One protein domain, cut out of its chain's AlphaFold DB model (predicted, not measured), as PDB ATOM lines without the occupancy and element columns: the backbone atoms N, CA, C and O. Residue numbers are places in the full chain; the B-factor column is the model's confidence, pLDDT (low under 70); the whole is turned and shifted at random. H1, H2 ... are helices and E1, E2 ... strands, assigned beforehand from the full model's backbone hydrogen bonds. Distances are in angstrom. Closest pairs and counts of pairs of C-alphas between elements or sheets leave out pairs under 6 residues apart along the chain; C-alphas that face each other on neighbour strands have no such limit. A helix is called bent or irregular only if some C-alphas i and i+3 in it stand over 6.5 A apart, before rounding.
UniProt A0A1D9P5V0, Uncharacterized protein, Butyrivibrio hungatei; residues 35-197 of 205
ATOM      1  N   ASP A  35      -0.784 -14.831  28.081       85.44
ATOM      2  CA  ASP A  35       0.569 -15.244  28.443       85.44
ATOM      3  C   ASP A  35       0.564 -16.199  29.641       85.44
ATOM      4  O   ASP A  35       1.204 -17.250  29.601       85.44
ATOM      5  N   ILE A  36      -0.251 -15.925  30.662       87.62
ATOM      6  CA  ILE A  36      -0.417 -16.827  31.812       87.62
ATOM      7  C   ILE A  36      -1.057 -18.144  31.354       87.62
ATOM      8  O   ILE A  36      -0.629 -19.218  31.778       87.62
ATOM      9  N   TYR A  37      -2.048 -18.090  30.457       89.75
ATOM     10  CA  TYR A  37      -2.653 -19.301  29.901       89.75
ATOM     11  C   TYR A  37      -1.626 -20.117  29.124       89.75
ATOM     12  O   TYR A  37      -1.553 -21.332  29.296       89.75
ATOM     13  N   SER A  38      -0.797 -19.458  28.314       89.94
ATOM     14  CA  SER A  38       0.276 -20.117  27.568       89.94
ATOM     15  C   SER A  38       1.276 -20.788  28.510       89.94
ATOM     16  O   SER A  38       1.625 -21.946  28.285       89.94
ATOM     17  N   THR A  39       1.651 -20.131  29.612       91.62
ATOM     18  CA  THR A  39       2.509 -20.744  30.629       91.62
ATOM     19  C   THR A  39       1.841 -21.938  31.305       91.62
ATOM     20  O   THR A  39       2.450 -23.004  31.405       91.62
ATOM     21  N   TYR A  40       0.578 -21.814  31.718       94.94
ATOM     22  CA  TYR A  40      -0.192 -22.915  32.308       94.94
ATOM     23  C   TYR A  40      -0.215 -24.156  31.399       94.94
ATOM     24  O   TYR A  40      -0.128 -25.284  31.885       94.94
ATOM     25  N   GLN A  41      -0.252 -23.973  30.072       95.69
ATOM     26  CA  GLN A  41      -0.225 -25.081  29.110       95.69
ATOM     27  C   GLN A  41       1.093 -25.878  29.079       95.69
ATOM     28  O   GLN A  41       1.105 -26.969  28.499       95.69
ATOM     29  N   TYR A  42       2.176 -25.418  29.716       96.75
ATOM     30  CA  TYR A  42       3.381 -26.239  29.891       96.75
ATOM     31  C   TYR A  42       3.208 -27.336  30.953       96.75
ATOM     32  O   TYR A  42       3.812 -28.401  30.828       96.75
ATOM     33  N   SER A  43       2.374 -27.126  31.982       97.25
ATOM     34  CA  SER A  43       2.104 -28.144  33.013       97.25
ATOM     35  C   SER A  43       1.475 -29.395  32.386       97.25
ATOM     36  O   SER A  43       0.537 -29.237  31.620       97.25
ATOM     37  N   PRO A  44       1.899 -30.641  32.676       97.50
ATOM     38  CA  PRO A  44       1.333 -31.837  32.051       97.50
ATOM     39  C   PRO A  44      -0.199 -31.892  32.102       97.50
ATOM     40  O   PRO A  44      -0.806 -31.652  33.145       97.50
ATOM     41  N   GLN A  45      -0.830 -32.283  30.987       95.75
ATOM     42  CA  GLN A  45      -2.294 -32.317  30.850       95.75
ATOM     43  C   GLN A  45      -2.986 -33.051  32.009       95.75
ATOM     44  O   GLN A  45      -4.009 -32.583  32.497       95.75
ATOM     45  N   ILE A  46      -2.402 -34.148  32.502       95.06
ATOM     46  CA  ILE A  46      -2.979 -34.943  33.598       95.06
ATOM     47  C   ILE A  46      -3.141 -34.122  34.890       95.06
ATOM     48  O   ILE A  46      -4.054 -34.379  35.676       95.06
ATOM     49  N   ILE A  47      -2.242 -33.157  35.114       97.31
ATOM     50  CA  ILE A  47      -2.234 -32.277  36.284       97.31
ATOM     51  C   ILE A  47      -3.257 -31.164  36.100       97.31
ATOM     52  O   ILE A  47      -4.045 -30.918  37.007       97.31
ATOM     53  N   ARG A  48      -3.310 -30.558  34.910       96.94
ATOM     54  CA  ARG A  48      -4.310 -29.539  34.556       96.94
ATOM     55  C   ARG A  48      -5.741 -30.066  34.655       96.94
ATOM     56  O   ARG A  48      -6.579 -29.476  35.326       96.94
ATOM     57  N   GLU A  49      -5.998 -31.239  34.080       95.12
ATOM     58  CA  GLU A  49      -7.297 -31.911  34.185       95.12
ATOM     59  C   GLU A  49      -7.685 -32.168  35.640       95.12
ATOM     60  O   GLU A  49      -8.849 -32.023  36.008       95.12
ATOM     61  N   GLN A  50      -6.720 -32.559  36.478       94.88
ATOM     62  CA  GLN A  50      -6.991 -32.765  37.892       94.88
ATOM     63  C   GLN A  50      -7.302 -31.444  38.602       94.88
ATOM     64  O   GLN A  50      -8.261 -31.387  39.371       94.88
ATOM     65  N   PHE A  51      -6.508 -30.405  38.350       96.62
ATOM     66  CA  PHE A  51      -6.698 -29.065  38.900       96.62
ATOM     67  C   PHE A  51      -8.123 -28.567  38.627       96.62
ATOM     68  O   PHE A  51      -8.869 -28.236  39.551       96.62
ATOM     69  N   GLU A  52      -8.545 -28.642  37.365       95.31
ATOM     70  CA  GLU A  52      -9.882 -28.255  36.911       95.31
ATOM     71  C   GLU A  52     -10.975 -29.147  37.522       95.31
ATOM     72  O   GLU A  52     -11.971 -28.647  38.048       95.31
ATOM     73  N   LYS A  53     -10.779 -30.472  37.530       93.75
ATOM     74  CA  LYS A  53     -11.728 -31.441  38.103       93.75
ATOM     75  C   LYS A  53     -11.956 -31.235  39.600       93.75
ATOM     76  O   LYS A  53     -13.067 -31.431  40.088       93.75
ATOM     77  N   GLU A  54     -10.914 -30.879  40.343       93.56
ATOM     78  CA  GLU A  54     -11.001 -30.612  41.778       93.56
ATOM     79  C   GLU A  54     -11.609 -29.237  42.099       93.56
ATOM     80  O   GLU A  54     -11.842 -28.946  43.279       93.56
ATOM     81  N   GLY A  55     -11.901 -28.422  41.080       95.56
ATOM     82  CA  GLY A  55     -12.479 -27.090  41.222       95.56
ATOM     83  C   GLY A  55     -11.469 -26.041  41.674       95.56
ATOM     84  O   GLY A  55     -11.858 -25.088  42.349       95.56
ATOM     85  N   TRP A  56     -10.187 -26.233  41.359       97.38
ATOM     86  CA  TRP A  56      -9.182 -25.212  41.616       97.38
ATOM     87  C   TRP A  56      -9.274 -24.060  40.615       97.38
ATOM     88  O   TRP A  56      -9.787 -24.213  39.507       97.38
ATOM     89  N   ASN A  57      -8.772 -22.891  41.010       95.19
ATOM     90  CA  ASN A  57      -8.741 -21.696  40.169       95.19
ATOM     91  C   ASN A  57      -7.390 -20.979  40.241       95.19
ATOM     92  O   ASN A  57      -6.716 -21.010  41.268       95.19
ATOM     93  N   ILE A  58      -7.026 -20.311  39.146       95.12
ATOM     94  CA  ILE A  58      -5.894 -19.384  39.073       95.12
ATOM     95  C   ILE A  58      -6.470 -17.984  38.868       95.12
ATOM     96  O   ILE A  58      -7.276 -17.781  37.960       95.12
ATOM     97  N   SER A  59      -6.072 -17.029  39.704       92.06
ATOM     98  CA  SER A  59      -6.514 -15.635  39.612       92.06
ATOM     99  C   SER A  59      -5.337 -14.680  39.751       92.06
ATOM    100  O   SER A  59      -4.442 -14.908  40.560       92.06
ATOM    101  N   VAL A  60      -5.359 -13.573  39.012       92.31
ATOM    102  CA  VAL A  60      -4.396 -12.481  39.206       92.31
ATOM    103  C   VAL A  60      -4.931 -11.525  40.268       92.31
ATOM    104  O   VAL A  60      -6.078 -11.079  40.197       92.31
ATOM    105  N   MET A  61      -4.101 -11.211  41.256       91.62
ATOM    106  CA  MET A  61      -4.373 -10.236  42.303       91.62
ATOM    107  C   MET A  61      -3.404  -9.063  42.172       91.62
ATOM    108  O   MET A  61      -2.240  -9.239  41.821       91.62
ATOM    109  N   GLU A  62      -3.888  -7.861  42.479       92.94
ATOM    110  CA  GLU A  62      -3.022  -6.689  42.576       92.94
ATOM    111  C   GLU A  62      -1.893  -6.958  43.583       92.94
ATOM    112  O   GLU A  62      -2.152  -7.428  44.693       92.94
ATOM    113  N   GLY A  63      -0.646  -6.725  43.170       90.12
ATOM    114  CA  GLY A  63       0.522  -7.204  43.908       90.12
ATOM    115  C   GLY A  63       0.596  -6.696  45.350       90.12
ATOM    116  O   GLY A  63       0.875  -7.475  46.262       90.12
ATOM    117  N   SER A  64       0.252  -5.427  45.610       92.81
ATOM    118  CA  SER A  64       0.299  -4.885  46.976       92.81
ATOM    119  C   SER A  64      -0.820  -5.448  47.855       92.81
ATOM    120  O   SER A  64      -0.631  -5.693  49.054       92.81
ATOM    121  N   LYS A  65      -1.980  -5.745  47.263       93.88
ATOM    122  CA  LYS A  65      -3.047  -6.499  47.918       93.88
ATOM    123  C   LYS A  65      -2.628  -7.936  48.226       93.88
ATOM    124  O   LYS A  65      -2.946  -8.413  49.315       93.88
ATOM    125  N   LEU A  66      -1.912  -8.610  47.327       92.94
ATOM    126  CA  LEU A  66      -1.407  -9.962  47.569       92.94
ATOM    127  C   LEU A  66      -0.425  -9.976  48.751       92.94
ATOM    128  O   LEU A  66      -0.619 -10.736  49.704       92.94
ATOM    129  N   ASP A  67       0.546  -9.059  48.738       93.69
ATOM    130  CA  ASP A  67       1.540  -8.878  49.800       93.69
ATOM    131  C   ASP A  67       0.887  -8.570  51.153       93.69
ATOM    132  O   ASP A  67       1.216  -9.181  52.169       93.69
ATOM    133  N   SER A  68      -0.073  -7.644  51.189       94.25
ATOM    134  CA  SER A  68      -0.754  -7.275  52.438       94.25
ATOM    135  C   SER A  68      -1.705  -8.357  52.959       94.25
ATOM    136  O   SER A  68      -1.871  -8.479  54.173       94.25
ATOM    137  N   THR A  69      -2.303  -9.161  52.073       94.50
ATOM    138  CA  THR A  69      -3.240 -10.233  52.450       94.50
ATOM    139  C   THR A  69      -2.506 -11.466  52.973       94.50
ATOM    140  O   THR A  69      -2.878 -12.006  54.015       94.50
ATOM    141  N   TYR A  70      -1.460 -11.913  52.270       92.62
ATOM    142  CA  TYR A  70      -0.799 -13.190  52.561       92.62
ATOM    143  C   TYR A  70       0.621 -13.055  53.115       92.62
ATOM    144  O   TYR A  70       1.094 -13.982  53.773       92.62
ATOM    145  N   GLY A  71       1.277 -11.903  52.950       90.75
ATOM    146  CA  GLY A  71       2.627 -11.652  53.463       90.75
ATOM    147  C   GLY A  71       2.804 -11.946  54.958       90.75
ATOM    148  O   GLY A  71       3.772 -12.625  55.309       90.75
ATOM    149  N   PRO A  72       1.875 -11.545  55.855       89.94
ATOM    150  CA  PRO A  72       1.964 -11.888  57.276       89.94
ATOM    151  C   PRO A  72       1.929 -13.398  57.555       89.94
ATOM    152  O   PRO A  72       2.560 -13.859  58.503       89.94
ATOM    153  N   THR A  73       1.214 -14.170  56.730       86.44
ATOM    154  CA  THR A  73       1.044 -15.623  56.896       86.44
ATOM    155  C   THR A  73       2.313 -16.388  56.540       86.44
ATOM    156  O   THR A  73       2.630 -17.383  57.187       86.44
ATOM    157  N   ILE A  74       3.049 -15.912  55.534       83.19
ATOM    158  CA  ILE A  74       4.274 -16.558  55.041       83.19
ATOM    159  C   ILE A  74       5.558 -15.929  55.605       83.19
ATOM    160  O   ILE A  74       6.657 -16.351  55.260       83.19
ATOM    161  N   GLY A  75       5.439 -14.914  56.468       84.38
ATOM    162  CA  GLY A  75       6.590 -14.214  57.044       84.38
ATOM    163  C   GLY A  75       7.381 -13.393  56.021       84.38
ATOM    164  O   GLY A  75       8.607 -13.335  56.106       84.38
ATOM    165  N   LEU A  76       6.689 -12.770  55.057       84.06
ATOM    166  CA  LEU A  76       7.297 -11.966  53.994       84.06
ATOM    167  C   LEU A  76       8.225 -10.889  54.579       84.06
ATOM    168  O   LEU A  76       7.826 -10.074  55.416       84.06
ATOM    169  N   GLN A  77       9.478 -10.885  54.126       82.56
ATOM    170  CA  GLN A  77      10.478  -9.928  54.583       82.56
ATOM    171  C   GLN A  77      10.271  -8.554  53.939       82.56
ATOM    172  O   GLN A  77       9.857  -8.430  52.787       82.56
ATOM    173  N   LYS A  78      10.605  -7.491  54.678       81.00
ATOM    174  CA  LYS A  78      10.499  -6.115  54.181       81.00
ATOM    175  C   LYS A  78      11.348  -5.931  52.916       81.00
ATOM    176  O   LYS A  78      12.553  -6.152  52.959       81.00
ATOM    177  N   GLY A  79      10.727  -5.444  51.842       80.69
ATOM    178  CA  GLY A  79      11.389  -5.198  50.553       80.69
ATOM    179  C   GLY A  79      11.281  -6.352  49.551       80.69
ATOM    180  O   GLY A  79      11.796  -6.216  48.448       80.69
ATOM    181  N   TYR A  80      10.601  -7.441  49.914       83.81
ATOM    182  CA  TYR A  80      10.226  -8.526  49.010       83.81
ATOM    183  C   TYR A  80       8.728  -8.470  48.702       83.81
ATOM    184  O   TYR A  80       7.952  -7.946  49.504       83.81
ATOM    185  N   SER A  81       8.348  -9.058  47.569       88.88
ATOM    186  CA  SER A  81       6.962  -9.200  47.127       88.88
ATOM    187  C   SER A  81       6.681 -10.637  46.711       88.88
ATOM    188  O   SER A  81       7.570 -11.351  46.245       88.88
ATOM    189  N   ILE A  82       5.436 -11.054  46.890       90.69
ATOM    190  CA  ILE A  82       4.928 -12.364  46.505       90.69
ATOM    191  C   ILE A  82       4.718 -12.365  44.990       90.69
ATOM    192  O   ILE A  82       4.013 -11.506  44.462       90.69
ATOM    193  N   ALA A  83       5.322 -13.327  44.288       91.56
ATOM    194  CA  ALA A  83       5.104 -13.523  42.853       91.56
ATOM    195  C   ALA A  83       3.853 -14.371  42.576       91.56
ATOM    196  O   ALA A  83       3.051 -14.036  41.704       91.56
ATOM    197  N   GLY A  84       3.664 -15.420  43.372       93.62
ATOM    198  CA  GLY A  84       2.500 -16.291  43.379       93.62
ATOM    199  C   GLY A  84       2.330 -16.931  44.755       93.62
ATOM    200  O   GLY A  84       3.241 -16.887  45.582       93.62
ATOM    201  N   ILE A  85       1.137 -17.452  45.032       94.75
ATOM    202  CA  ILE A  85       0.877 -18.245  46.233       94.75
ATOM    203  C   ILE A  85      -0.237 -19.267  46.002       94.75
ATOM    204  O   ILE A  85      -1.298 -18.953  45.456       94.75
ATOM    205  N   THR A  86      -0.018 -20.484  46.498       96.62
ATOM    206  CA  THR A  86      -0.988 -21.582  46.494       96.62
ATOM    207  C   THR A  86      -1.716 -21.678  47.839       96.62
ATOM    208  O   THR A  86      -1.112 -21.928  48.880       96.62
ATOM    209  N   ILE A  87      -3.045 -21.529  47.835       95.56
ATOM    210  CA  ILE A  87      -3.896 -21.567  49.032       95.56
ATOM    211  C   ILE A  87      -4.810 -22.799  49.003       95.56
ATOM    212  O   ILE A  87      -5.929 -22.774  48.486       95.56
ATOM    213  N   TYR A  88      -4.362 -23.889  49.635       94.44
ATOM    214  CA  TYR A  88      -5.055 -25.189  49.620       94.44
ATOM    215  C   TYR A  88      -6.501 -25.148  50.128       94.44
ATOM    216  O   TYR A  88      -7.376 -25.806  49.570       94.44
ATOM    217  N   LYS A  89      -6.773 -24.366  51.182       93.38
ATOM    218  CA  LYS A  89      -8.117 -24.254  51.775       93.38
ATOM    219  C   LYS A  89      -9.122 -23.605  50.819       93.38
ATOM    220  O   LYS A  89     -10.305 -23.928  50.875       93.38
ATOM    221  N   GLU A  90      -8.647 -22.696  49.978       94.44
ATOM    222  CA  GLU A  90      -9.459 -21.970  48.998       94.44
ATOM    223  C   GLU A  90      -9.496 -22.685  47.645       94.44
ATOM    224  O   GLU A  90     -10.346 -22.370  46.817       94.44
ATOM    225  N   LYS A  91      -8.609 -23.673  47.438       96.75
ATOM    226  CA  LYS A  91      -8.330 -24.275  46.131       96.75
ATOM    227  C   LYS A  91      -7.994 -23.204  45.090       96.75
ATOM    228  O   LYS A  91      -8.505 -23.211  43.972       96.75
ATOM    229  N   SER A  92      -7.136 -22.272  45.478       96.25
ATOM    230  CA  SER A  92      -6.775 -21.124  44.652       96.25
ATOM    231  C   SER A  92      -5.270 -20.987  44.532       96.25
ATOM    232  O   SER A  92      -4.543 -21.183  45.504       96.25
ATOM    233  N   ILE A  93      -4.828 -20.598  43.343       97.25
ATOM    234  CA  ILE A  93      -3.520 -20.002  43.096       97.25
ATOM    235  C   ILE A  93      -3.757 -18.520  42.816       97.25
ATOM    236  O   ILE A  93      -4.519 -18.167  41.911       97.25
ATOM    237  N   TYR A  94      -3.100 -17.655  43.584       95.31
ATOM    238  CA  TYR A  94      -3.107 -16.219  43.337       95.31
ATOM    239  C   TYR A  94      -1.763 -15.789  42.776       95.31
ATOM    240  O   TYR A  94      -0.726 -16.044  43.381       95.31
ATOM    241  N   LEU A  95      -1.798 -15.127  41.628       94.25
ATOM    242  CA  LEU A  95      -0.629 -14.622  40.925       94.25
ATOM    243  C   LEU A  95      -0.562 -13.104  41.072       94.25
ATOM    244  O   LEU A  95      -1.587 -12.427  41.010       94.25
ATOM    245  N   SER A  96       0.632 -12.563  41.266       93.12
ATOM    246  CA  SER A  96       0.827 -11.127  41.444       93.12
ATOM    247  C   SER A  96       0.778 -10.379  40.122       93.12
ATOM    248  O   SER A  96       1.385 -10.797  39.140       93.12
ATOM    249  N   SER A  97       0.101  -9.233  40.111       89.25
ATOM    250  CA  SER A  97       0.076  -8.324  38.963       89.25
ATOM    251  C   SER A  97       1.350  -7.479  38.807       89.25
ATOM    252  O   SER A  97       1.351  -6.561  37.989       89.25
ATOM    253  N   TYR A  98       2.374  -7.671  39.647       85.31
ATOM    254  CA  TYR A  98       3.652  -6.976  39.487       85.31
ATOM    255  C   TYR A  98       4.428  -7.543  38.296       85.31
ATOM    256  O   TYR A  98       4.730  -8.735  38.284       85.31
ATOM    257  N   ASP A  99       4.792  -6.676  37.346       81.88
ATOM    258  CA  ASP A  99       5.605  -7.002  36.167       81.88
ATOM    259  C   ASP A  99       5.215  -8.361  35.537       81.88
ATOM    260  O   ASP A  99       4.032  -8.648  35.345       81.88
ATOM    261  N   ASP A 100       6.201  -9.219  35.261       82.12
ATOM    262  CA  ASP A 100       6.015 -10.551  34.678       82.12
ATOM    263  C   ASP A 100       5.813 -11.651  35.743       82.12
ATOM    264  O   ASP A 100       5.874 -12.845  35.434       82.12
ATOM    265  N   TYR A 101       5.576 -11.296  37.016       84.00
ATOM    266  CA  TYR A 101       5.505 -12.278  38.109       84.00
ATOM    267  C   TYR A 101       4.408 -13.310  37.890       84.00
ATOM    268  O   TYR A 101       4.640 -14.493  38.146       84.00
ATOM    269  N   ALA A 102       3.244 -12.905  37.379       81.94
ATOM    270  CA  ALA A 102       2.165 -13.845  37.100       81.94
ATOM    271  C   ALA A 102       2.568 -14.906  36.068       81.94
ATOM    272  O   ALA A 102       2.332 -16.097  36.274       81.94
ATOM    273  N   VAL A 103       3.230 -14.490  34.986       85.69
ATOM    274  CA  VAL A 103       3.709 -15.404  33.944       85.69
ATOM    275  C   VAL A 103       4.801 -16.308  34.512       85.69
ATOM    276  O   VAL A 103       4.748 -17.518  34.328       85.69
ATOM    277  N   CYS A 104       5.764 -15.758  35.254       86.75
ATOM    278  CA  CYS A 104       6.900 -16.522  35.765       86.75
ATOM    279  C   CYS A 104       6.568 -17.470  36.928       86.75
ATOM    280  O   CYS A 104       7.316 -18.423  37.145       86.75
ATOM    281  N   SER A 105       5.516 -17.220  37.709       91.94
ATOM    282  CA  SER A 105       5.193 -18.021  38.904       91.94
ATOM    283  C   SER A 105       4.136 -19.097  38.659       91.94
ATOM    284  O   SER A 105       4.051 -20.042  39.437       91.94
ATOM    285  N   CYS A 106       3.378 -19.031  37.560       95.12
ATOM    286  CA  CYS A 106       2.243 -19.926  37.324       95.12
ATOM    287  C   CYS A 106       2.591 -21.419  37.487       95.12
ATOM    288  O   CYS A 106       1.954 -22.115  38.276       95.12
ATOM    289  N   ASN A 107       3.613 -21.930  36.791       96.62
ATOM    290  CA  ASN A 107       3.971 -23.347  36.926       96.62
ATOM    291  C   ASN A 107       4.730 -23.674  38.215       96.62
ATOM    292  O   ASN A 107       4.741 -24.836  38.615       96.62
ATOM    293  N   HIS A 108       5.331 -22.683  38.878       95.81
ATOM    294  CA  HIS A 108       5.879 -22.877  40.219       95.81
ATOM    295  C   HIS A 108       4.733 -23.205  41.189       95.81
ATOM    296  O   HIS A 108       4.753 -24.241  41.849       95.81
ATOM    297  N   GLU A 109       3.665 -22.405  41.178       97.12
ATOM    298  CA  GLU A 109       2.480 -22.648  42.008       97.12
ATOM    299  C   GLU A 109       1.747 -23.946  41.630       97.12
ATOM    300  O   GLU A 109       1.305 -24.703  42.497       97.12
ATOM    301  N   MET A 110       1.700 -24.294  40.340       98.25
ATOM    302  CA  MET A 110       1.215 -25.617  39.917       98.25
ATOM    303  C   MET A 110       2.066 -26.768  40.475       98.25
ATOM    304  O   MET A 110       1.547 -27.868  40.665       98.25
ATOM    305  N   GLY A 111       3.345 -26.532  40.779       97.94
ATOM    306  CA  GLY A 111       4.210 -27.481  41.476       97.94
ATOM    307  C   GLY A 111       3.775 -27.722  42.922       97.94
ATOM    308  O   GLY A 111       3.665 -28.878  43.338       97.94
ATOM    309  N   HIS A 112       3.425 -26.665  43.660       97.44
ATOM    310  CA  HIS A 112       2.840 -26.774  45.008       97.44
ATOM    311  C   HIS A 112       1.490 -27.496  44.995       97.44
ATOM    312  O   HIS A 112       1.211 -28.322  45.871       97.44
ATOM    313  N   PHE A 113       0.658 -27.232  43.982       98.06
ATOM    314  CA  PHE A 113      -0.563 -28.005  43.750       98.06
ATOM    315  C   PHE A 113      -0.255 -29.483  43.469       98.06
ATOM    316  O   PHE A 113      -0.892 -30.360  44.058       98.06
ATOM    317  N   PHE A 114       0.725 -29.777  42.607       98.00
ATOM    318  CA  PHE A 114       1.084 -31.150  42.256       98.00
ATOM    319  C   PHE A 114       1.573 -31.949  43.472       98.00
ATOM    320  O   PHE A 114       1.126 -33.079  43.685       98.00
ATOM    321  N   ASP A 115       2.430 -31.352  44.304       97.31
ATOM    322  CA  ASP A 115       2.912 -31.952  45.555       97.31
ATOM    323  C   ASP A 115       1.732 -32.359  46.459       97.31
ATOM    324  O   ASP A 115       1.626 -33.500  46.928       97.31
ATOM    325  N   TYR A 116       0.769 -31.446  46.617       95.88
ATOM    326  CA  TYR A 116      -0.438 -31.664  47.406       95.88
ATOM    327  C   TYR A 116      -1.371 -32.728  46.817       95.88
ATOM    328  O   TYR A 116      -1.745 -33.670  47.522       95.88
ATOM    329  N   THR A 117      -1.750 -32.630  45.536       94.31
ATOM    330  CA  THR A 117      -2.687 -33.595  44.933       94.31
ATOM    331  C   THR A 117      -2.077 -34.998  44.893       94.31
ATOM    332  O   THR A 117      -2.762 -35.984  45.171       94.31
ATOM    333  N   TYR A 118      -0.763 -35.121  44.673       94.56
ATOM    334  CA  TYR A 118      -0.088 -36.415  44.734       94.56
ATOM    335  C   TYR A 118      -0.228 -37.062  46.119       94.56
ATOM    336  O   TYR A 118      -0.544 -38.251  46.220       94.56
ATOM    337  N   MET A 119      -0.030 -36.290  47.193       93.44
ATOM    338  CA  MET A 119      -0.233 -36.766  48.565       93.44
ATOM    339  C   MET A 119      -1.671 -37.242  48.793       93.44
ATOM    340  O   MET A 119      -1.862 -38.301  49.388       93.44
ATOM    341  N   VAL A 120      -2.670 -36.494  48.313       90.44
ATOM    342  CA  VAL A 120      -4.094 -36.843  48.472       90.44
ATOM    343  C   VAL A 120      -4.425 -38.178  47.794       90.44
ATOM    344  O   VAL A 120      -5.134 -39.003  48.371       90.44
ATOM    345  N   TYR A 121      -3.885 -38.421  46.599       86.75
ATOM    346  CA  TYR A 121      -4.152 -39.643  45.832       86.75
ATOM    347  C   TYR A 121      -3.326 -40.854  46.286       86.75
ATOM    348  O   TYR A 121      -3.724 -42.005  46.080       86.75
ATOM    349  N   LYS A 122      -2.175 -40.639  46.929       85.31
ATOM    350  CA  LYS A 122      -1.338 -41.728  47.439       85.31
ATOM    351  C   LYS A 122      -1.823 -42.200  48.810       85.31
ATOM    352  O   LYS A 122      -1.799 -41.473  49.798       85.31
ATOM    353  N   LYS A 123      -2.185 -43.482  48.910       73.88
ATOM    354  CA  LYS A 123      -2.617 -44.112  50.170       73.88
ATOM    355  C   LYS A 123      -1.543 -43.979  51.266       73.88
ATOM    356  O   LYS A 123      -0.440 -44.498  51.110       73.88
ATOM    357  N   GLY A 124      -1.894 -43.325  52.379       71.94
ATOM    358  CA  GLY A 124      -0.979 -43.034  53.497       71.94
ATOM    359  C   GLY A 124      -0.084 -41.805  53.276       71.94
ATOM    360  O   GLY A 124       1.009 -41.750  53.831       71.94
ATOM    361  N   GLY A 125      -0.524 -40.882  52.414       72.62
ATOM    362  CA  GLY A 125       0.284 -39.863  51.752       72.62
ATOM    363  C   GLY A 125       1.172 -38.998  52.643       72.62
ATOM    364  O   GLY A 125       0.741 -38.390  53.618       72.62
ATOM    365  N   THR A 126       2.426 -38.892  52.215       88.62
ATOM    366  CA  THR A 126       3.339 -37.788  52.515       88.62
ATOM    367  C   THR A 126       3.506 -36.989  51.226       88.62
ATOM    368  O   THR A 126       3.549 -37.594  50.151       88.62
ATOM    369  N   LEU A 127       3.618 -35.664  51.335       93.50
ATOM    370  CA  LEU A 127       4.033 -34.801  50.226       93.50
ATOM    371  C   LEU A 127       5.324 -35.354  49.594       93.50
ATOM    372  O   LEU A 127       6.273 -35.628  50.343       93.50
ATOM    373  N   PRO A 128       5.387 -35.561  48.268       94.81
ATOM    374  CA  PRO A 128       6.631 -35.881  47.573       94.81
ATOM    375  C   PRO A 128       7.827 -35.040  48.023       94.81
ATOM    376  O   PRO A 128       8.870 -35.614  48.360       94.81
ATOM    377  N   SER A 129       7.646 -33.722  48.146       94.69
ATOM    378  CA  SER A 129       8.680 -32.790  48.611       94.69
ATOM    379  C   SER A 129       9.198 -33.115  50.017       94.69
ATOM    380  O   SER A 129      10.360 -32.877  50.333       94.69
ATOM    381  N   LYS A 130       8.365 -33.721  50.873       93.56
ATOM    382  CA  LYS A 130       8.732 -34.109  52.243       93.56
ATOM    383  C   LYS A 130       9.187 -35.566  52.364       93.56
ATOM    384  O   LYS A 130       9.460 -36.045  53.468       93.56
ATOM    385  N   SER A 131       9.281 -36.298  51.256       93.56
ATOM    386  CA  SER A 131       9.776 -37.673  51.263       93.56
ATOM    387  C   SER A 131      11.275 -37.727  51.584       93.56
ATOM    388  O   SER A 131      12.051 -36.858  51.190       93.56
ATOM    389  N   LYS A 132      11.717 -38.788  52.275       93.19
ATOM    390  CA  LYS A 132      13.147 -38.994  52.589       93.19
ATOM    391  C   LYS A 132      14.022 -39.038  51.333       93.19
ATOM    392  O   LYS A 132      15.168 -38.604  51.370       93.19
ATOM    393  N   GLU A 133      13.480 -39.589  50.252       93.62
ATOM    394  CA  GLU A 133      14.145 -39.662  48.954       93.62
ATOM    395  C   GLU A 133      14.388 -38.263  48.387       93.62
ATOM    396  O   GLU A 133      15.527 -37.929  48.069       93.62
ATOM    397  N   PHE A 134      13.358 -37.414  48.353       94.31
ATOM    398  CA  PHE A 134      13.493 -36.069  47.804       94.31
ATOM    399  C   PHE A 134      14.372 -35.159  48.668       94.31
ATOM    400  O   PHE A 134      15.217 -34.444  48.140       94.31
ATOM    401  N   TYR A 135      14.279 -35.264  49.999       91.69
ATOM    402  CA  TYR A 135      15.194 -34.569  50.916       91.69
ATOM    403  C   TYR A 135      16.667 -34.896  50.643       91.69
ATOM    404  O   TYR A 135      17.531 -34.024  50.746       91.69
ATOM    405  N   LYS A 136      16.965 -36.155  50.299       91.88
ATOM    406  CA  LYS A 136      18.322 -36.571  49.942       91.88
ATOM    407  C   LYS A 136      18.764 -35.934  48.622       91.88
ATOM    408  O   LYS A 136      19.868 -35.402  48.572       91.88
ATOM    409  N   LEU A 137      17.905 -35.942  47.598       90.75
ATOM    410  CA  LEU A 137      18.185 -35.304  46.303       90.75
ATOM    411  C   LEU A 137      18.448 -33.804  46.453       90.75
ATOM    412  O   LEU A 137      19.465 -33.312  45.967       90.75
ATOM    413  N   TYR A 138      17.581 -33.116  47.199       88.88
ATOM    414  CA  TYR A 138      17.738 -31.710  47.557       88.88
ATOM    415  C   TYR A 138      19.119 -31.438  48.166       88.88
ATOM    416  O   TYR A 138      19.857 -30.586  47.679       88.88
ATOM    417  N   GLY A 139      19.520 -32.206  49.186       85.50
ATOM    418  CA  GLY A 139      20.835 -32.046  49.809       85.50
ATOM    419  C   GLY A 139      22.000 -32.333  48.856       85.50
ATOM    420  O   GLY A 139      22.977 -31.590  48.830       85.50
ATOM    421  N   GLU A 140      21.920 -33.394  48.053       86.31
ATOM    422  CA  GLU A 140      23.018 -33.815  47.176       86.31
ATOM    423  C   GLU A 140      23.238 -32.883  45.980       86.31
ATOM    424  O   GLU A 140      24.393 -32.616  45.635       86.31
ATOM    425  N   GLU A 141      22.169 -32.401  45.341       83.94
ATOM    426  CA  GLU A 141      22.272 -31.581  44.130       83.94
ATOM    427  C   GLU A 141      22.427 -30.082  44.437       83.94
ATOM    428  O   GLU A 141      23.158 -29.397  43.718       83.94
ATOM    429  N   LEU A 142      21.850 -29.575  45.536       75.44
ATOM    430  CA  LEU A 142      21.988 -28.167  45.928       75.44
ATOM    431  C   LEU A 142      23.386 -27.843  46.480       75.44
ATOM    432  O   LEU A 142      23.986 -26.840  46.096       75.44
ATOM    433  N   ILE A 143      23.946 -28.715  47.332       63.09
ATOM    434  CA  ILE A 143      25.272 -28.511  47.956       63.09
ATOM    435  C   ILE A 143      26.393 -28.465  46.903       63.09
ATOM    436  O   ILE A 143      27.424 -27.830  47.112       63.09
ATOM    437  N   ARG A 144      26.215 -29.126  45.756       58.28
ATOM    438  CA  ARG A 144      27.269 -29.281  44.739       58.28
ATOM    439  C   ARG A 144      27.302 -28.165  43.687       58.28
ATOM    440  O   ARG A 144      28.166 -28.212  42.811       58.28
ATOM    441  N   LYS A 145      26.375 -27.199  43.715       61.94
ATOM    442  CA  LYS A 145      26.151 -26.240  42.614       61.94
ATOM    443  C   LYS A 145      25.853 -24.828  43.139       61.94
ATOM    444  O   LYS A 145      24.750 -24.323  42.962       61.94
ATOM    445  N   THR A 146      26.825 -24.169  43.768       56.12
ATOM    446  CA  THR A 146      26.607 -22.823  44.329       56.12
ATOM    447  C   THR A 146      26.647 -21.700  43.286       56.12
ATOM    448  O   THR A 146      25.838 -20.785  43.412       56.12
ATOM    449  N   ASP A 147      27.433 -21.821  42.201       54.16
ATOM    450  CA  ASP A 147      27.741 -20.671  41.314       54.16
ATOM    451  C   ASP A 147      27.391 -20.864  39.814       54.16
ATOM    452  O   ASP A 147      27.761 -20.049  38.972       54.16
ATOM    453  N   SER A 148      26.704 -21.952  39.435       54.91
ATOM    454  CA  SER A 148      26.333 -22.241  38.025       54.91
ATOM    455  C   SER A 148      25.015 -23.014  37.850       54.91
ATOM    456  O   SER A 148      24.778 -23.615  36.799       54.91
ATOM    457  N   GLY A 149      24.193 -23.073  38.900       60.25
ATOM    458  CA  GLY A 149      22.904 -23.772  38.893       60.25
ATOM    459  C   GLY A 149      21.778 -22.949  38.265       60.25
ATOM    460  O   GLY A 149      21.934 -21.752  38.043       60.25
ATOM    461  N   LEU A 150      20.638 -23.596  38.000       66.62
ATOM    462  CA  LEU A 150      19.422 -22.909  37.536       66.62
ATOM    463  C   LEU A 150      18.736 -22.132  38.659       66.62
ATOM    464  O   LEU A 150      17.973 -21.222  38.366       66.62
ATOM    465  N   PHE A 151      18.994 -22.509  39.917       72.88
ATOM    466  CA  PHE A 151      18.262 -21.983  41.061       72.88
ATOM    467  C   PHE A 151      19.018 -20.865  41.790       72.88
ATOM    468  O   PHE A 151      20.166 -21.066  42.222       72.88
ATOM    469  N   ILE A 152      18.357 -19.716  41.953       64.31
ATOM    470  CA  ILE A 152      18.845 -18.545  42.702       64.31
ATOM    471  C   ILE A 152      18.281 -18.520  44.133       64.31
ATOM    472  O   ILE A 152      17.399 -19.299  44.478       64.31
ATOM    473  N   ASP A 153      18.832 -17.656  44.991       56.66
ATOM    474  CA  ASP A 153      18.776 -17.727  46.464       56.66
ATOM    475  C   ASP A 153      17.412 -18.051  47.116       56.66
ATOM    476  O   ASP A 153      17.398 -18.779  48.107       56.66
ATOM    477  N   TYR A 154      16.276 -17.591  46.574       53.03
ATOM    478  CA  TYR A 154      14.938 -17.889  47.123       53.03
ATOM    479  C   TYR A 154      14.505 -19.354  46.915       53.03
ATOM    480  O   TYR A 154      13.908 -19.978  47.788       53.03
ATOM    481  N   GLU A 155      14.887 -19.964  45.797       55.38
ATOM    482  CA  GLU A 155      14.532 -21.347  45.432       55.38
ATOM    483  C   GLU A 155      15.353 -22.378  46.239       55.38
ATOM    484  O   GLU A 155      15.142 -23.589  46.153       55.38
ATOM    485  N   ARG A 156      16.297 -21.886  47.058       57.03
ATOM    486  CA  ARG A 156      17.086 -22.639  48.043       57.03
ATOM    487  C   ARG A 156      16.495 -22.563  49.460       57.03
ATOM    488  O   ARG A 156      17.073 -23.134  50.382       57.03
ATOM    489  N   CYS A 157      15.392 -21.833  49.668       63.25
ATOM    490  CA  CYS A 157      14.863 -21.537  51.004       63.25
ATOM    491  C   CYS A 157      14.078 -22.694  51.647       63.25
ATOM    492  O   CYS A 157      13.952 -22.724  52.872       63.25
ATOM    493  N   GLY A 158      13.604 -23.669  50.865       80.31
ATOM    494  CA  GLY A 158      12.849 -24.819  51.363       80.31
ATOM    495  C   GLY A 158      12.830 -25.980  50.372       80.31
ATOM    496  O   GLY A 158      12.946 -25.787  49.166       80.31
ATOM    497  N   VAL A 159      12.702 -27.209  50.878       90.06
ATOM    498  CA  VAL A 159      12.651 -28.419  50.028       90.06
ATOM    499  C   VAL A 159      11.375 -28.467  49.177       90.06
ATOM    500  O   VAL A 159      11.379 -28.991  48.070       90.06
ATOM    501  N   ASP A 160      10.294 -27.890  49.684       91.75
ATOM    502  CA  ASP A 160       9.038 -27.617  48.983       91.75
ATOM    503  C   ASP A 160       9.198 -26.575  47.873       91.75
ATOM    504  O   ASP A 160       8.834 -26.855  46.736       91.75
ATOM    505  N   GLU A 161       9.817 -25.428  48.153       90.12
ATOM    506  CA  GLU A 161      10.113 -24.414  47.126       90.12
ATOM    507  C   GLU A 161      11.032 -24.968  46.027       90.12
ATOM    508  O   GLU A 161      10.804 -24.753  44.837       90.12
ATOM    509  N   TYR A 162      12.031 -25.771  46.410       92.00
ATOM    510  CA  TYR A 162      12.884 -26.487  45.464       92.00
ATOM    511  C   TYR A 162      12.086 -27.474  44.602       92.00
ATOM    512  O   TYR A 162      12.326 -27.574  43.399       92.00
ATOM    513  N   PHE A 163      11.124 -28.198  45.188       95.25
ATOM    514  CA  PHE A 163      10.231 -29.085  44.440       95.25
ATOM    515  C   PHE A 163       9.392 -28.306  43.424       95.25
ATOM    516  O   PHE A 163       9.370 -28.668  42.248       95.25
ATOM    517  N   ALA A 164       8.734 -27.232  43.864       95.50
ATOM    518  CA  ALA A 164       7.894 -26.387  43.024       95.50
ATOM    519  C   ALA A 164       8.689 -25.758  41.872       95.50
ATOM    520  O   ALA A 164       8.274 -25.815  40.711       95.50
ATOM    521  N   GLN A 165       9.895 -25.266  42.159       93.38
ATOM    522  CA  GLN A 165      10.775 -24.717  41.138       93.38
ATOM    523  C   GLN A 165      11.266 -25.782  40.156       93.38
ATOM    524  O   GLN A 165      11.269 -25.566  38.942       93.38
ATOM    525  N   ALA A 166      11.666 -26.952  40.649       94.69
ATOM    526  CA  ALA A 166      12.073 -28.047  39.784       94.69
ATOM    527  C   ALA A 166      10.917 -28.522  38.894       94.69
ATOM    528  O   ALA A 166      11.130 -28.800  37.715       94.69
ATOM    529  N   TYR A 167       9.691 -28.561  39.418       97.75
ATOM    530  CA  TYR A 167       8.497 -28.864  38.636       97.75
ATOM    531  C   TYR A 167       8.258 -27.827  37.535       97.75
ATOM    532  O   TYR A 167       8.055 -28.207  36.381       97.75
ATOM    533  N   LYS A 168       8.358 -26.530  37.849       96.12
ATOM    534  CA  LYS A 168       8.288 -25.462  36.845       96.12
ATOM    535  C   LYS A 168       9.277 -25.706  35.707       96.12
ATOM    536  O   LYS A 168       8.875 -25.758  34.549       96.12
ATOM    537  N   TYR A 169      10.551 -25.925  36.030       95.25
ATOM    538  CA  TYR A 169      11.564 -26.193  35.010       95.25
ATOM    539  C   TYR A 169      11.314 -27.498  34.254       95.25
ATOM    540  O   TYR A 169      11.586 -27.551  33.064       95.25
ATOM    541  N   TYR A 170      10.774 -28.537  34.890       97.81
ATOM    542  CA  TYR A 170      10.386 -29.756  34.180       97.81
ATOM    543  C   TYR A 170       9.347 -29.461  33.087       97.81
ATOM    544  O   TYR A 170       9.416 -30.033  32.002       97.81
ATOM    545  N   CYS A 171       8.408 -28.554  33.361       97.62
ATOM    546  CA  CYS A 171       7.362 -28.165  32.422       97.62
ATOM    547  C   CYS A 171       7.884 -27.224  31.323       97.62
ATOM    548  O   CYS A 171       7.579 -27.416  30.148       97.62
ATOM    549  N   GLU A 172       8.662 -26.208  31.703       95.44
ATOM    550  CA  GLU A 172       9.024 -25.083  30.826       95.44
ATOM    551  C   GLU A 172      10.359 -25.278  30.094       95.44
ATOM    552  O   GLU A 172      10.486 -24.924  28.923       95.44
ATOM    553  N   ASP A 173      11.360 -25.858  30.760       95.94
ATOM    554  CA  ASP A 173      12.687 -26.129  30.196       95.94
ATOM    555  C   ASP A 173      13.288 -27.432  30.773       95.94
ATOM    556  O   ASP A 173      14.264 -27.422  31.546       95.94
ATOM    557  N   PRO A 174      12.717 -28.596  30.398       96.38
ATOM    558  CA  PRO A 174      13.164 -29.896  30.898       96.38
ATOM    559  C   PRO A 174      14.617 -30.203  30.523       96.38
ATOM    560  O   PRO A 174      15.300 -30.949  31.228       96.38
ATOM    561  N   THR A 175      15.108 -29.624  29.422       95.69
ATOM    562  CA  THR A 175      16.486 -29.813  28.952       95.69
ATOM    563  C   THR A 175      17.469 -29.237  29.959       95.69
ATOM    564  O   THR A 175      18.421 -29.920  30.354       95.69
ATOM    565  N   SER A 176      17.226 -28.008  30.415       92.25
ATOM    566  CA  SER A 176      18.040 -27.396  31.457       92.25
ATOM    567  C   SER A 176      17.930 -28.164  32.767       92.25
ATOM    568  O   SER A 176      18.970 -28.507  33.337       92.25
ATOM    569  N   LEU A 177      16.720 -28.515  33.224       93.25
ATOM    570  CA  LEU A 177      16.571 -29.268  34.476       93.25
ATOM    571  C   LEU A 177      17.382 -30.565  34.444       93.25
ATOM    572  O   LEU A 177      18.169 -30.826  35.348       93.25
ATOM    573  N   LYS A 178      17.265 -31.341  33.363       94.62
ATOM    574  CA  LYS A 178      17.998 -32.596  33.191       94.62
ATOM    575  C   LYS A 178      19.514 -32.397  33.147       94.62
ATOM    576  O   LYS A 178      20.255 -33.243  33.639       94.62
ATOM    577  N   LYS A 179      19.991 -31.295  32.564       90.75
ATOM    578  CA  LYS A 179      21.423 -30.973  32.483       90.75
ATOM    579  C   LYS A 179      22.016 -30.623  33.850       90.75
ATOM    580  O   LYS A 179      23.137 -31.038  34.146       90.75
ATOM    581  N   TYR A 180      21.313 -29.824  34.651       87.50
ATOM    582  CA  TYR A 180      21.850 -29.288  35.905       87.50
ATOM    583  C   TYR A 180      21.480 -30.125  37.138       87.50
ATOM    584  O   TYR A 180      22.314 -30.229  38.039       87.50
ATOM    585  N   TYR A 181      20.300 -30.753  37.134       90.19
ATOM    586  CA  TYR A 181      19.702 -31.527  38.231       90.19
ATOM    587  C   TYR A 181      19.079 -32.845  37.708       90.19
ATOM    588  O   TYR A 181      17.859 -33.041  37.765       90.19
ATOM    589  N   PRO A 182      19.883 -33.757  37.126       93.12
ATOM    590  CA  PRO A 182      19.384 -34.960  36.453       93.12
ATOM    591  C   PRO A 182      18.591 -35.901  37.368       93.12
ATOM    592  O   PRO A 182      17.651 -36.555  36.900       93.12
ATOM    593  N   ASN A 183      18.941 -35.987  38.657       95.00
ATOM    594  CA  ASN A 183      18.220 -36.860  39.578       95.00
ATOM    595  C   ASN A 183      16.877 -36.239  39.964       95.00
ATOM    596  O   ASN A 183      15.871 -36.945  39.974       95.00
ATOM    597  N   THR A 184      16.834 -34.924  40.194       94.94
ATOM    598  CA  THR A 184      15.572 -34.198  40.397       94.94
ATOM    599  C   THR A 184      14.654 -34.300  39.173       94.94
ATOM    600  O   THR A 184      13.471 -34.596  39.334       94.94
ATOM    601  N   TYR A 185      15.185 -34.153  37.950       96.62
ATOM    602  CA  TYR A 185      14.420 -34.382  36.714       96.62
ATOM    603  C   TYR A 185      13.780 -35.779  36.707       96.62
ATOM    604  O   TYR A 185      12.569 -35.920  36.539       96.62
ATOM    605  N   THR A 186      14.598 -36.811  36.935       97.81
ATOM    606  CA  THR A 186      14.157 -38.216  36.906       97.81
ATOM    607  C   THR A 186      13.113 -38.492  37.990       97.81
ATOM    608  O   THR A 186      12.161 -39.241  37.776       97.81
ATOM    609  N   TYR A 187      13.267 -37.870  39.158       97.50
ATOM    610  CA  TYR A 187      12.315 -37.985  40.253       97.50
ATOM    611  C   TYR A 187      10.935 -37.428  39.874       97.50
ATOM    612  O   TYR A 187       9.934 -38.124  40.043       97.50
ATOM    613  N   ILE A 188      10.874 -36.219  39.305       98.00
ATOM    614  CA  ILE A 188       9.610 -35.601  38.864       98.00
ATOM    615  C   ILE A 188       8.950 -36.425  37.751       98.00
ATOM    616  O   ILE A 188       7.747 -36.683  37.809       98.00
ATOM    617  N   GLU A 189       9.731 -36.904  36.781       98.06
ATOM    618  CA  GLU A 189       9.237 -37.766  35.699       98.06
ATOM    619  C   GLU A 189       8.573 -39.041  36.250       98.06
ATOM    620  O   GLU A 189       7.434 -39.369  35.902       98.06
ATOM    621  N   ASN A 190       9.233 -39.719  37.192       97.19
ATOM    622  CA  ASN A 190       8.697 -40.919  37.834       97.19
ATOM    623  C   ASN A 190       7.451 -40.637  38.686       97.19
ATOM    624  O   ASN A 190       6.538 -41.470  38.738       97.19
ATOM    625  N   LEU A 191       7.388 -39.477  39.351       96.19
ATOM    626  CA  LEU A 191       6.189 -39.061  40.075       96.19
ATOM    627  C   LEU A 191       5.003 -38.894  39.135       96.19
ATOM    628  O   LEU A 191       3.935 -39.410  39.450       96.19
ATOM    629  N   LEU A 192       5.177 -38.233  37.989       96.50
ATOM    630  CA  LEU A 192       4.105 -38.029  37.012       96.50
ATOM    631  C   LEU A 192       3.590 -39.357  36.441       96.50
ATOM    632  O   LEU A 192       2.380 -39.582  36.418       96.50
ATOM    633  N   ILE A 193       4.490 -40.277  36.078       95.38
ATOM    634  CA  ILE A 193       4.130 -41.631  35.612       95.38
ATOM    635  C   ILE A 193       3.333 -42.386  36.685       95.38
ATOM    636  O   ILE A 193       2.308 -43.025  36.415       95.38
ATOM    637  N   THR A 194       3.803 -42.311  37.931       93.62
ATOM    638  CA  THR A 194       3.144 -42.962  39.066       93.62
ATOM    639  C   THR A 194       1.782 -42.334  39.342       93.62
ATOM    640  O   THR A 194       0.818 -43.051  39.604       93.62
ATOM    641  N   TYR A 195       1.692 -41.009  39.275       93.69
ATOM    642  CA  TYR A 195       0.470 -40.263  39.522       93.69
ATOM    643  C   TYR A 195      -0.618 -40.621  38.511       93.69
ATOM    644  O   TYR A 195      -1.724 -40.972  38.922       93.69
ATOM    645  N   ASP A 196      -0.289 -40.646  37.216       92.44
ATOM    646  CA  ASP A 196      -1.224 -41.073  36.168       92.44
ATOM    647  C   ASP A 196      -1.751 -42.492  36.436       92.44
ATOM    648  O   ASP A 196      -2.957 -42.752  36.436       92.44
ATOM    649  N   SER A 197      -0.846 -43.403  36.806       90.06
ATOM    650  CA  SER A 197      -1.193 -44.786  37.147       90.06
ATOM    651  C   SER A 197      -2.123 -44.904  38.362       90.06
ATOM    652  O   SER A 197      -2.959 -45.809  38.407       90.06
TER     653      SER A 197
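This is residues 35 to 197 of the 205 residues of an uncharacterized protein of Butyrivibrio hungatei (UniProt A0A1D9P5V0). One long helix with a slight kink, H4, runs through the middle, with its first part covering one face of a small sheet of three short strands and its second part crossed by H7. H3 covers the other face of the sheet, H1 runs beside the first part of H4, and away from the sheet H8 and H9 pack on H7, with H5 on H9. The printed part has 163 residues, with nine named helices and three named strands in the order H1 H2 E1 H3 E2 E3 H4 H5 H6 H7 H8 H9, and the class is mostly helix. The mixed sheet has the order E1, E3, E2. The whole is compact, with a radius of gyration of the C-alphas of 15.3 A, and rounded, spanning 40 by 38 by 30 A.

H1, residues 35 to 40, touches H4, residues 101 to 121, with residues 102 to 107 of H4 alone; the closest C-alphas, of Ile 36 and Val 103, are 4.9 A apart, at a shallow tilt of 20 degrees, the same way. H2, residues 45 to 53, is close to but not clearly touching H4, with the C-alphas of Ile 47 and Phe 114 closest at 6.9 A. E1, residues 57 to 61, is the parallel neighbour of E3, residues 92 to 96, with N 59 and O 93 within hydrogen-bond range at 2.9 A. E2, residues 84 to 87, forms an antiparallel hairpin with E3, where N 87 and O 92 are 2.8 A apart. H3, residues 63 to 74, and H4 lie on opposite faces of this sheet, giving three layers, a sheet with helices on both faces. H3 has a height over the sheet of 9.4 A; H4 has a height of 7.6 A and runs along the strands, at 16 degrees to E2 on the local plane. H7, residues 159 to 172, is the hub, touching five helices. It touches H4 at a steep tilt of 67 degrees, opposite ways, with the C-alphas of Gly 111 and Ala 164 closest at 4.1 A. H8, residues 174 to 180, touches H7, with the C-alphas of Tyr 169 and Leu 177 closest at 5.9 A, and forms a helical hairpin with H9, residues 182 to 197. H9 touches H7 about perpendicular, at 81 degrees, with the C-alphas of Tyr 170 and Tyr 185 closest at 6.6 A. H5, residues 132 to 142, touches H9, with the C-alphas of Leu 137 and Thr 184 closest at 6.6 A, and only just touches H7, with 3 pairs of C-alphas within 8 A. H6, residues 153 to 156, touches H7 only at the corner. Every O i to N i+4 pair is within hydrogen-bond range in H1, H2, H5, H7, H8 and H9, against 6 of 8 in H3 and 15 of 17 in H4; H6 is too short for such a pair.

H1 begins at C-alpha 35, (0.569, -15.244, 28.443). H3 is 15.0 A long and irregular, with C-alphas 69 and 72 7.3 A apart. H4, 30.0 A long, begins at C-alpha 101, (5.505, -12.278, 38.109); it is irregular, with C-alphas 104 and 107 7.5 A apart, and has a kink of 25 degrees near residue 108. H5 measures 15.5 A, H7 19.8 A and H9 22.8 A, ending at C-alpha 197, (-1.193, -44.786, 37.147). E1 measures 12.4 A, E2 10.0 A and E3 13.0 A.

The two C-alphas farthest apart, of Lys 78 and Ser 197, are 43.8 A apart. The printed part has no cut and no long link. The mean pLDDT of the printed part is 89.1; residues 143 to 150 and 152 to 157 are under 70, and H6 has a mean of 56.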